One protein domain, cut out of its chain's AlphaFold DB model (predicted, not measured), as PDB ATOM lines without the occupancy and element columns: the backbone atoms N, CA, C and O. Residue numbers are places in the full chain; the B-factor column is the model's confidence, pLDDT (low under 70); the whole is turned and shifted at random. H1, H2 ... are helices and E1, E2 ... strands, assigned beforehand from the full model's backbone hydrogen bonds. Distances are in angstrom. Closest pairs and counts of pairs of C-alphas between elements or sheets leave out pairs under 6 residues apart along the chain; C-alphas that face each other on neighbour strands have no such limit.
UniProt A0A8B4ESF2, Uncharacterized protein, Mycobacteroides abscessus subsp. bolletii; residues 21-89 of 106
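What this domain is: This is residues 21 to 89 of the 106 residues of an uncharacterized protein of Mycobacteroides abscessus subsp. bolletii (UniProt A0A8B4ESF2). What does the model look like? Two separate two-stranded hairpins, E1 with E2 and E3 with E4, are bridged by one helix, H1, which has its first residues near E2 and its last near the second hairpin. Residues 79 to 84, at the tip of the second hairpin, stick out, while a long stretch without named elements, residues 43 to 57, folds back to pair briefly with E2. What is the make-up? The printed part has 69 residues, with four named strands and one named helix in the order E1, E2, H1, E3, E4; each sheet, E1 - E2 and E3 - E4, is antiparallel, and the class is mixed, helices and strands. How compact is it? It is loose, with a radius of gyration of the C-alphas of 13.9 A and spans of 35 by 28 by 24 A.

How they stand to each other: How is the first hairpin paired? E1, residues 27 to 32, and E2, residues 37 to 42, are antiparallel neighbours with 152 degrees between their directions; N 28 and O 41 are 2.8 A apart and N 39 and O 30 are 2.9 A apart, both within hydrogen-bond range. Residues 39 to 40 of E2 also make a short antiparallel pairing with residues 55 to 56. Where does the helix stand? H1, residues 58 to 71, has every O i to N i+4 pair within hydrogen-bond range. Its closest C-alphas to E2 are those of Thr 58 and Ile 38, 4.6 A apart, and it is apart from E1. How does the second hairpin sit? E3, residues 75 to 80, and E4, residues 83 to 88, are antiparallel at 156 degrees, with N 78 and O 85 2.8 A apart. The C-alpha of Val 69 in H1 is 5.5 A from that of Ala 75 and 7.5 A from that of Gln 88, the closest pairs of H1 with E3 and with E4. E1 and E2 are both apart from E3 and E4.

Where its parts are: Where does the first strand begin? E1 begins at C-alpha 27, (23.920, -19.059, -21.143), and measures 16.2 A; E2 measures 16.3 A. Where does the helix run? H1 goes from C-alpha 58 at (30.818, -14.198, -34.525) to C-alpha 71, 19.9 A away. Where does the last strand end? E3 measures 16.3 A, and E4, 16.1 A long, ends at C-alpha 88, (48.627, -17.078, -31.658).

The domain as a whole: How large is it? The two C-alphas farthest apart, those of Glu 45 and Gly 73, are 36.3 A apart. Is it continuous? The printed part has no cut; the link from E2 to H1, 15 residues, is long, and the other three links are tight. Where is confidence low? The mean pLDDT of the printed part is 76.6, and residues 21, 52 to 53, 79 and 85 are under 70.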
ATOM      1  N   SER A  21      25.782 -31.574 -17.970       66.50
ATOM      2  CA  SER A  21      24.390 -31.387 -17.541       66.50
ATOM      3  C   SER A  21      24.164 -30.187 -16.617       66.50
ATOM      4  O   SER A  21      23.062 -29.648 -16.590       66.50
ATOM      5  N   ASP A  22      25.185 -29.718 -15.895       74.62
ATOM      6  CA  ASP A  22      25.088 -28.522 -15.052       74.62
ATOM      7  C   ASP A  22      24.939 -27.237 -15.884       74.62
ATOM      8  O   ASP A  22      24.485 -26.212 -15.369       74.62
ATOM      9  N   LEU A  23      25.306 -27.276 -17.170       73.06
ATOM     10  CA  LEU A  23      25.158 -26.170 -18.117       73.06
ATOM     11  C   LEU A  23      23.754 -26.094 -18.728       73.06
ATOM     12  O   LEU A  23      23.447 -25.099 -19.385       73.06
ATOM     13  N   ALA A  24      22.896 -27.093 -18.500       80.19
ATOM     14  CA  ALA A  24      21.516 -27.088 -18.972       80.19
ATOM     15  C   ALA A  24      20.784 -25.825 -18.497       80.19
ATOM     16  O   ALA A  24      20.792 -25.477 -17.313       80.19
ATOM     17  N   GLY A  25      20.165 -25.097 -19.428       77.75
ATOM     18  CA  GLY A  25      19.486 -23.841 -19.106       77.75
ATOM     19  C   GLY A  25      20.417 -22.666 -18.772       77.75
ATOM     20  O   GLY A  25      19.923 -21.579 -18.458       77.75
ATOM     21  N   GLN A  26      21.744 -22.830 -18.855       81.69
ATOM     22  CA  GLN A  26      22.705 -21.735 -18.714       81.69
ATOM     23  C   GLN A  26      22.988 -21.045 -20.050       81.69
ATOM     24  O   GLN A  26      22.806 -21.608 -21.131       81.69
ATOM     25  N   LEU A  27      23.468 -19.800 -19.970       79.31
ATOM     26  CA  LEU A  27      23.920 -19.059 -21.143       79.31
ATOM     27  C   LEU A  27      25.236 -19.655 -21.662       79.31
ATOM     28  O   LEU A  27      26.217 -19.756 -20.927       79.31
ATOM     29  N   GLY A  28      25.251 -19.993 -22.942       76.50
ATOM     30  CA  GLY A  28      26.336 -20.658 -23.634       76.50
ATOM     31  C   GLY A  28      26.709 -19.994 -24.949       76.50
ATOM     32  O   GLY A  28      26.041 -19.081 -25.445       76.50
ATOM     33  N   VAL A  29      27.805 -20.487 -25.519       78.62
ATOM     34  CA  VAL A  29      28.278 -20.110 -26.848       78.62
ATOM     35  C   VAL A  29      28.590 -21.384 -27.621       78.62
ATOM     36  O   VAL A  29      29.336 -22.228 -27.133       78.62
ATOM     37  N   VAL A  30      28.038 -21.506 -28.827       79.31
ATOM     38  CA  VAL A  30      28.238 -22.660 -29.713       79.31
ATOM     39  C   VAL A  30      28.821 -22.186 -31.038       79.31
ATOM     40  O   VAL A  30      28.434 -21.143 -31.572       79.31
ATOM     41  N   TRP A  31      29.776 -22.950 -31.562       82.25
ATOM     42  CA  TRP A  31      30.292 -22.780 -32.913       82.25
ATOM     43  C   TRP A  31      29.558 -23.731 -33.859       82.25
ATOM     44  O   TRP A  31      29.576 -24.943 -33.675       82.25
ATOM     45  N   ASP A  32      28.911 -23.160 -34.866       79.56
ATOM     46  CA  ASP A  32      28.299 -23.890 -35.966       79.56
ATOM     47  C   ASP A  32      29.360 -24.102 -37.056       79.56
ATOM     48  O   ASP A  32      29.795 -23.154 -37.720       79.56
ATOM     49  N   GLU A  33      29.789 -25.352 -37.233       77.00
ATOM     50  CA  GLU A  33      30.825 -25.724 -38.203       77.00
ATOM     51  C   GLU A  33      30.379 -25.545 -39.667       77.00
ATOM     52  O   GLU A  33      31.198 -25.246 -40.537       77.00
ATOM     53  N   HIS A  34      29.078 -25.675 -39.948       78.38
ATOM     54  CA  HIS A  34      28.526 -25.656 -41.305       78.38
ATOM     55  C   HIS A  34      28.539 -24.243 -41.890       78.38
ATOM     56  O   HIS A  34      28.808 -24.034 -43.076       78.38
ATOM     57  N   THR A  35      28.243 -23.257 -41.051       81.88
ATOM     58  CA  THR A  35      28.205 -21.836 -41.400       81.88
ATOM     59  C   THR A  35      29.467 -21.092 -40.971       81.88
ATOM     60  O   THR A  35      29.669 -19.949 -41.391       81.88
ATOM     61  N   ASN A  36      30.318 -21.738 -40.171       80.25
ATOM     62  CA  ASN A  36      31.495 -21.170 -39.528       80.25
ATOM     63  C   ASN A  36      31.168 -19.902 -38.717       80.25
ATOM     64  O   ASN A  36      31.830 -18.866 -38.836       80.25
ATOM     65  N   ARG A  37      30.089 -19.970 -37.931       81.38
ATOM     66  CA  ARG A  37      29.564 -18.859 -37.124       81.38
ATOM     67  C   ARG A  37      29.474 -19.239 -35.661       81.38
ATOM     68  O   ARG A  37      29.374 -20.407 -35.315       81.38
ATOM     69  N   ILE A  38      29.513 -18.227 -34.803       82.44
ATOM     70  CA  ILE A  38      29.415 -18.390 -33.358       82.44
ATOM     71  C   ILE A  38      28.103 -17.773 -32.892       82.44
ATOM     72  O   ILE A  38      27.841 -16.592 -33.146       82.44
ATOM     73  N   PHE A  39      27.313 -18.562 -32.177       82.50
ATOM     74  CA  PHE A  39      26.019 -18.170 -31.641       82.50
ATOM     75  C   PHE A  39      26.040 -18.184 -30.119       82.50
ATOM     76  O   PHE A  39      26.633 -19.073 -29.511       82.50
ATOM     77  N   ALA A  40      25.392 -17.196 -29.509       82.69
ATOM     78  CA  ALA A  40      25.136 -17.159 -28.076       82.69
ATOM     79  C   ALA A  40      23.648 -17.396 -27.807       82.69
ATOM     80  O   ALA A  40      22.796 -16.874 -28.531       82.69
ATOM     81  N   GLY A  41      23.350 -18.163 -26.765       79.25
ATOM     82  CA  GLY A  41      21.987 -18.515 -26.375       79.25
ATOM     83  C   GLY A  41      21.976 -19.390 -25.129       79.25
ATOM     84  O   GLY A  41      23.011 -19.582 -24.500       79.25
ATOM     85  N   THR A  42      20.813 -19.918 -24.769       84.69
ATOM     86  CA  THR A  42      20.672 -20.841 -23.637       84.69
ATOM     87  C   THR A  42      20.876 -22.278 -24.102       84.69
ATOM     88  O   THR A  42      20.271 -22.665 -25.105       84.69
ATOM     89  N   PHE A  43      21.702 -23.051 -23.394       79.94
ATOM     90  CA  PHE A  43      21.877 -24.476 -23.674       79.94
ATOM     91  C   PHE A  43      20.580 -25.251 -23.459       79.94
ATOM     92  O   PHE A  43      19.810 -24.960 -22.538       79.94
ATOM     93  N   ASP A  44      20.356 -26.241 -24.319       80.06
ATOM     94  CA  ASP A  44      19.297 -27.223 -24.122       80.06
ATOM     95  C   ASP A  44      19.574 -28.120 -22.902       80.06
ATOM     96  O   ASP A  44      20.622 -28.031 -22.259       80.06
ATOM     97  N   GLU A  45      18.596 -28.947 -22.535       82.38
ATOM     98  CA  GLU A  45      18.696 -29.808 -21.350       82.38
ATOM     99  C   GLU A  45      19.776 -30.894 -21.485       82.38
ATOM    100  O   GLU A  45      20.318 -31.350 -20.480       82.38
ATOM    101  N   GLU A  46      20.106 -31.290 -22.715       79.56
ATOM    102  CA  GLU A  46      21.087 -32.336 -23.020       79.56
ATOM    103  C   GLU A  46      22.486 -31.757 -23.309       79.56
ATOM    104  O   GLU A  46      23.453 -32.497 -23.478       79.56
ATOM    105  N   VAL A  47      22.602 -30.428 -23.336       75.44
ATOM    106  CA  VAL A  47      23.785 -29.641 -23.704       75.44
ATOM    107  C   VAL A  47      24.342 -30.055 -25.072       75.44
ATOM    108  O   VAL A  47      25.549 -30.090 -25.310       75.44
ATOM    109  N   THR A  48      23.433 -30.339 -26.006       76.00
ATOM    110  CA  THR A  48      23.762 -30.675 -27.404       76.00
ATOM    111  C   THR A  48      23.698 -29.460 -28.330       76.00
ATOM    112  O   THR A  48      24.290 -29.452 -29.409       76.00
ATOM    113  N   GLY A  49      23.019 -28.396 -27.899       75.50
ATOM    114  CA  GLY A  49      22.815 -27.182 -28.675       75.50
ATOM    115  C   GLY A  49      22.127 -26.070 -27.883       75.50
ATOM    116  O   GLY A  49      22.121 -26.060 -26.652       75.50
ATOM    117  N   LEU A  50      21.580 -25.085 -28.605       83.12
ATOM    118  CA  LEU A  50      20.907 -23.914 -28.032       83.12
ATOM    119  C   LEU A  50      19.400 -23.947 -28.340       83.12
ATOM    120  O   LEU A  50      19.011 -24.113 -29.497       83.12
ATOM    121  N   VAL A  51      18.557 -23.727 -27.325       76.19
ATOM    122  CA  VAL A  51      17.081 -23.844 -27.412       76.19
ATOM    123  C   VAL A  51      16.345 -22.555 -27.798       76.19
ATOM    124  O   VAL A  51      15.199 -22.629 -28.236       76.19
ATOM    125  N   ASP A  52      16.973 -21.383 -27.666       68.69
ATOM    126  CA  ASP A  52      16.299 -20.074 -27.766       68.69
ATOM    127  C   ASP A  52      16.972 -19.106 -28.762       68.69
ATOM    128  O   ASP A  52      17.940 -19.484 -29.422       68.69
ATOM    129  N   VAL A  53      16.456 -17.867 -28.903       61.59
ATOM    130  CA  VAL A  53      16.942 -16.849 -29.871       61.59
ATOM    131  C   VAL A  53      18.468 -16.771 -29.891       61.59
ATOM    132  O   VAL A  53      19.105 -16.198 -29.008       61.59
ATOM    133  N   GLN A  54      19.038 -17.310 -30.964       76.56
ATOM    134  CA  GLN A  54      20.472 -17.347 -31.181       76.56
ATOM    135  C   GLN A  54      20.937 -15.983 -31.678       76.56
ATOM    136  O   GLN A  54      20.562 -15.531 -32.765       76.56
ATOM    137  N   GLN A  55      21.766 -15.310 -30.886       83.00
ATOM    138  CA  GLN A  55      22.446 -14.113 -31.352       83.00
ATOM    139  C   GLN A  55      23.719 -14.528 -32.092       83.00
ATOM    140  O   GLN A  55      24.603 -15.143 -31.499       83.00
ATOM    141  N   ASP A  56      23.841 -14.161 -33.371       85.69
ATOM    142  CA  ASP A  56      25.116 -14.257 -34.093       85.69
ATOM    143  C   ASP A  56      26.110 -13.275 -33.461       85.69
ATOM    144  O   ASP A  56      26.004 -12.053 -33.610       85.69
ATOM    145  N   VAL A  57      27.066 -13.826 -32.719       82.69
ATOM    146  CA  VAL A  57      28.107 -13.086 -32.004       82.69
ATOM    147  C   VAL A  57      29.472 -13.276 -32.651       82.69
ATOM    148  O   VAL A  57      30.475 -12.882 -32.067       82.69
ATOM    149  N   THR A  58      29.552 -13.822 -33.869       82.19
ATOM    150  CA  THR A  58      30.818 -14.198 -34.525       82.19
ATOM    151  C   THR A  58      31.865 -13.081 -34.478       82.19
ATOM    152  O   THR A  58      33.024 -13.312 -34.120       82.19
ATOM    153  N   ARG A  59      31.462 -11.834 -34.763       79.50
ATOM    154  CA  ARG A  59      32.371 -10.674 -34.726       79.50
ATOM    155  C   ARG A  59      32.856 -10.350 -33.315       79.50
ATOM    156  O   ARG A  59      34.045 -10.129 -33.118       79.50
ATOM    157  N   THR A  60      31.951 -10.291 -32.346       80.38
ATOM    158  CA  THR A  60      32.275  -9.901 -30.968       80.38
ATOM    159  C   THR A  60      32.996 -11.012 -30.215       80.38
ATOM    160  O   THR A  60      33.932 -10.721 -29.476       80.38
ATOM    161  N   ALA A  61      32.638 -12.273 -30.459       75.75
ATOM    162  CA  ALA A  61      33.307 -13.452 -29.918       75.75
ATOM    163  C   ALA A  61      34.758 -13.531 -30.401       75.75
ATOM    164  O   ALA A  61      35.667 -13.655 -29.585       75.75
ATOM    165  N   THR A  62      34.998 -13.337 -31.704       75.38
ATOM    166  CA  THR A  62      36.364 -13.286 -32.257       75.38
ATOM    167  C   THR A  62      37.206 -12.196 -31.587       75.38
ATOM    168  O   THR A  62      38.358 -12.431 -31.227       75.38
ATOM    169  N   VAL A  63      36.633 -11.005 -31.372       76.12
ATOM    170  CA  VAL A  63      37.327  -9.902 -30.684       76.12
ATOM    171  C   VAL A  63      37.598 -10.233 -29.213       76.12
ATOM    172  O   VAL A  63      38.692  -9.953 -28.728       76.12
ATOM    173  N   ALA A  64      36.643 -10.845 -28.510       73.12
ATOM    174  CA  ALA A  64      36.801 -11.234 -27.110       73.12
ATOM    175  C   ALA A  64      37.893 -12.300 -26.930       73.12
ATOM    176  O   ALA A  64      38.760 -12.144 -26.069       73.12
ATOM    177  N   VAL A  65      37.914 -13.325 -27.789       73.88
ATOM    178  CA  VAL A  65      38.975 -14.344 -27.814       73.88
ATOM    179  C   VAL A  65      40.326 -13.695 -28.114       73.88
ATOM    180  O   VAL A  65      41.290 -13.927 -27.388       73.88
ATOM    181  N   ALA A  66      40.399 -12.815 -29.117       72.56
ATOM    182  CA  ALA A  66      41.631 -12.099 -29.435       72.56
ATOM    183  C   ALA A  66      42.143 -11.258 -28.250       72.56
ATOM    184  O   ALA A  66      43.339 -11.272 -27.951       72.56
ATOM    185  N   ALA A  67      41.248 -10.564 -27.544       73.19
ATOM    186  CA  ALA A  67      41.591  -9.779 -26.363       73.19
ATOM    187  C   ALA A  67      42.081 -10.663 -25.203       73.19
ATOM    188  O   ALA A  67      43.092 -10.342 -24.578       73.19
ATOM    189  N   PHE A  68      41.408 -11.789 -24.949       73.38
ATOM    190  CA  PHE A  68      41.789 -12.755 -23.918       73.38
ATOM    191  C   PHE A  68      43.172 -13.361 -24.180       73.38
ATOM    192  O   PHE A  68      44.037 -13.336 -23.302       73.38
ATOM    193  N   VAL A  69      43.414 -13.851 -25.399       75.56
ATOM    194  CA  VAL A  69      44.702 -14.448 -25.781       75.56
ATOM    195  C   VAL A  69      45.819 -13.408 -25.717       75.56
ATOM    196  O   VAL A  69      46.881 -13.678 -25.161       75.56
ATOM    197  N   HIS A  70      45.573 -12.186 -26.199       77.00
ATOM    198  CA  HIS A  70      46.535 -11.091 -26.081       77.00
ATOM    199  C   HIS A  70      46.862 -10.767 -24.612       77.00
ATOM    200  O   HIS A  70      48.028 -10.575 -24.274       77.00
ATOM    201  N   ALA A  71      45.864 -10.747 -23.721       73.94
ATOM    202  CA  ALA A  71      46.072 -10.520 -22.288       73.94
ATOM    203  C   ALA A  71      46.901 -11.630 -21.613       73.94
ATOM    204  O   ALA A  71      47.583 -11.361 -20.627       73.94
ATOM    205  N   ARG A  72      46.894 -12.853 -22.160       73.31
ATOM    206  CA  ARG A  72      47.700 -13.992 -21.686       73.31
ATOM    207  C   ARG A  72      49.062 -14.141 -22.375       73.31
ATOM    208  O   ARG A  72      49.700 -15.179 -22.249       73.31
ATOM    209  N   GLY A  73      49.532 -13.105 -23.068       70.06
ATOM    210  CA  GLY A  73      50.847 -13.106 -23.719       70.06
ATOM    211  C   GLY A  73      50.814 -13.408 -25.216       70.06
ATOM    212  O   GLY A  73      51.860 -13.636 -25.813       70.06
ATOM    213  N   GLY A  74      49.633 -13.373 -25.841       73.62
ATOM    214  CA  GLY A  74      49.481 -13.468 -27.294       73.62
ATOM    215  C   GLY A  74      49.409 -14.891 -27.840       73.62
ATOM    216  O   GLY A  74      49.335 -15.053 -29.055       73.62
ATOM    217  N   ALA A  75      49.377 -15.911 -26.981       75.75
ATOM    218  CA  ALA A  75      49.174 -17.295 -27.387       75.75
ATOM    219  C   ALA A  75      48.329 -18.068 -26.366       75.75
ATOM    220  O   ALA A  75      48.414 -17.819 -25.163       75.75
ATOM    221  N   VAL A  76      47.520 -19.007 -26.853       76.81
ATOM    222  CA  VAL A  76      46.817 -19.999 -26.034       76.81
ATOM    223  C   VAL A  76      47.023 -21.384 -26.632       76.81
ATOM    224  O   VAL A  76      47.039 -21.544 -27.853       76.81
ATOM    225  N   GLU A  77      47.208 -22.375 -25.770       75.50
ATOM    226  CA  GLU A  77      47.289 -23.778 -26.161       75.50
ATOM    227  C   GLU A  77      45.915 -24.428 -26.009       75.50
ATOM    228  O   GLU A  77      45.230 -24.236 -25.006       75.50
ATOM    229  N   ILE A  78      45.509 -25.183 -27.025       73.94
ATOM    230  CA  ILE A  78      44.256 -25.925 -27.073       73.94
ATOM    231  C   ILE A  78      44.618 -27.386 -27.316       73.94
ATOM    232  O   ILE A  78      45.200 -27.720 -28.347       73.94
ATOM    233  N   ALA A  79      44.278 -28.253 -26.368       69.00
ATOM    234  CA  ALA A  79      44.464 -29.690 -26.508       69.00
ATOM    235  C   ALA A  79      43.149 -30.346 -26.952       69.00
ATOM    236  O   ALA A  79      42.145 -30.255 -26.247       69.00
ATOM    237  N   THR A  80      43.154 -31.023 -28.101       73.94
ATOM    238  CA  THR A  80      42.026 -31.844 -28.570       73.94
ATOM    239  C   THR A  80      42.535 -33.108 -29.244       73.94
ATOM    240  O   THR A  80      43.546 -33.081 -29.940       73.94
ATOM    241  N   ASP A  81      41.857 -34.232 -29.006       73.88
ATOM    242  CA  ASP A  81      42.115 -35.519 -29.677       73.88
ATOM    243  C   ASP A  81      43.576 -35.990 -29.654       73.88
ATOM    244  O   ASP A  81      44.084 -36.565 -30.611       73.88
ATOM    245  N   GLY A  82      44.274 -35.738 -28.542       71.88
ATOM    246  CA  GLY A  82      45.684 -36.111 -28.378       71.88
ATOM    247  C   GLY A  82      46.677 -35.183 -29.086       71.88
ATOM    248  O   GLY A  82      47.882 -35.415 -29.003       71.88
ATOM    249  N   PHE A  83      46.202 -34.117 -29.732       72.12
ATOM    250  CA  PHE A  83      47.018 -33.064 -30.323       72.12
ATOM    251  C   PHE A  83      46.955 -31.789 -29.483       72.12
ATOM    252  O   PHE A  83      45.936 -31.474 -28.868       72.12
ATOM    253  N   VAL A  84      48.053 -31.034 -29.485       76.75
ATOM    254  CA  VAL A  84      48.129 -29.702 -28.880       76.75
ATOM    255  C   VAL A  84      48.326 -28.689 -29.998       76.75
ATOM    256  O   VAL A  84      49.317 -28.733 -30.727       76.75
ATOM    257  N   TYR A  85      47.367 -27.781 -30.133       68.19
ATOM    258  CA  TYR A  85      47.393 -26.670 -31.071       68.19
ATOM    259  C   TYR A  85      47.734 -25.387 -30.323       68.19
ATOM    260  O   TYR A  85      47.201 -25.133 -29.247       68.19
ATOM    261  N   GLN A  86      48.587 -24.545 -30.904       76.56
ATOM    262  CA  GLN A  86      48.852 -23.208 -30.379       76.56
ATOM    263  C   GLN A  86      48.162 -22.169 -31.261       76.56
ATOM    264  O   GLN A  86      48.491 -22.016 -32.437       76.56
ATOM    265  N   VAL A  87      47.221 -21.430 -30.682       71.44
ATOM    266  CA  VAL A  87      46.577 -20.290 -31.335       71.44
ATOM    267  C   VAL A  87      47.315 -19.027 -30.918       71.44
ATOM    268  O   VAL A  87      47.331 -18.673 -29.740       71.44
ATOM    269  N   GLN A  88      47.927 -18.341 -31.883       73.25
ATOM    270  CA  GLN A  88      48.627 -17.078 -31.658       73.25
ATOM    271  C   GLN A  88      47.777 -15.902 -32.140       73.25
ATOM    272  O   GLN A  88      47.287 -15.888 -33.268       73.25
ATOM    273  N   VAL A  89      47.638 -14.889 -31.289       73.25
ATOM    274  CA  VAL A  89      46.966 -13.633 -31.613       73.25
ATOM    275  C   VAL A  89      47.997 -12.517 -31.594       73.25
ATOM    276  O   VAL A  89      48.457 -12.077 -30.542       73.25
TER     277      VAL A  89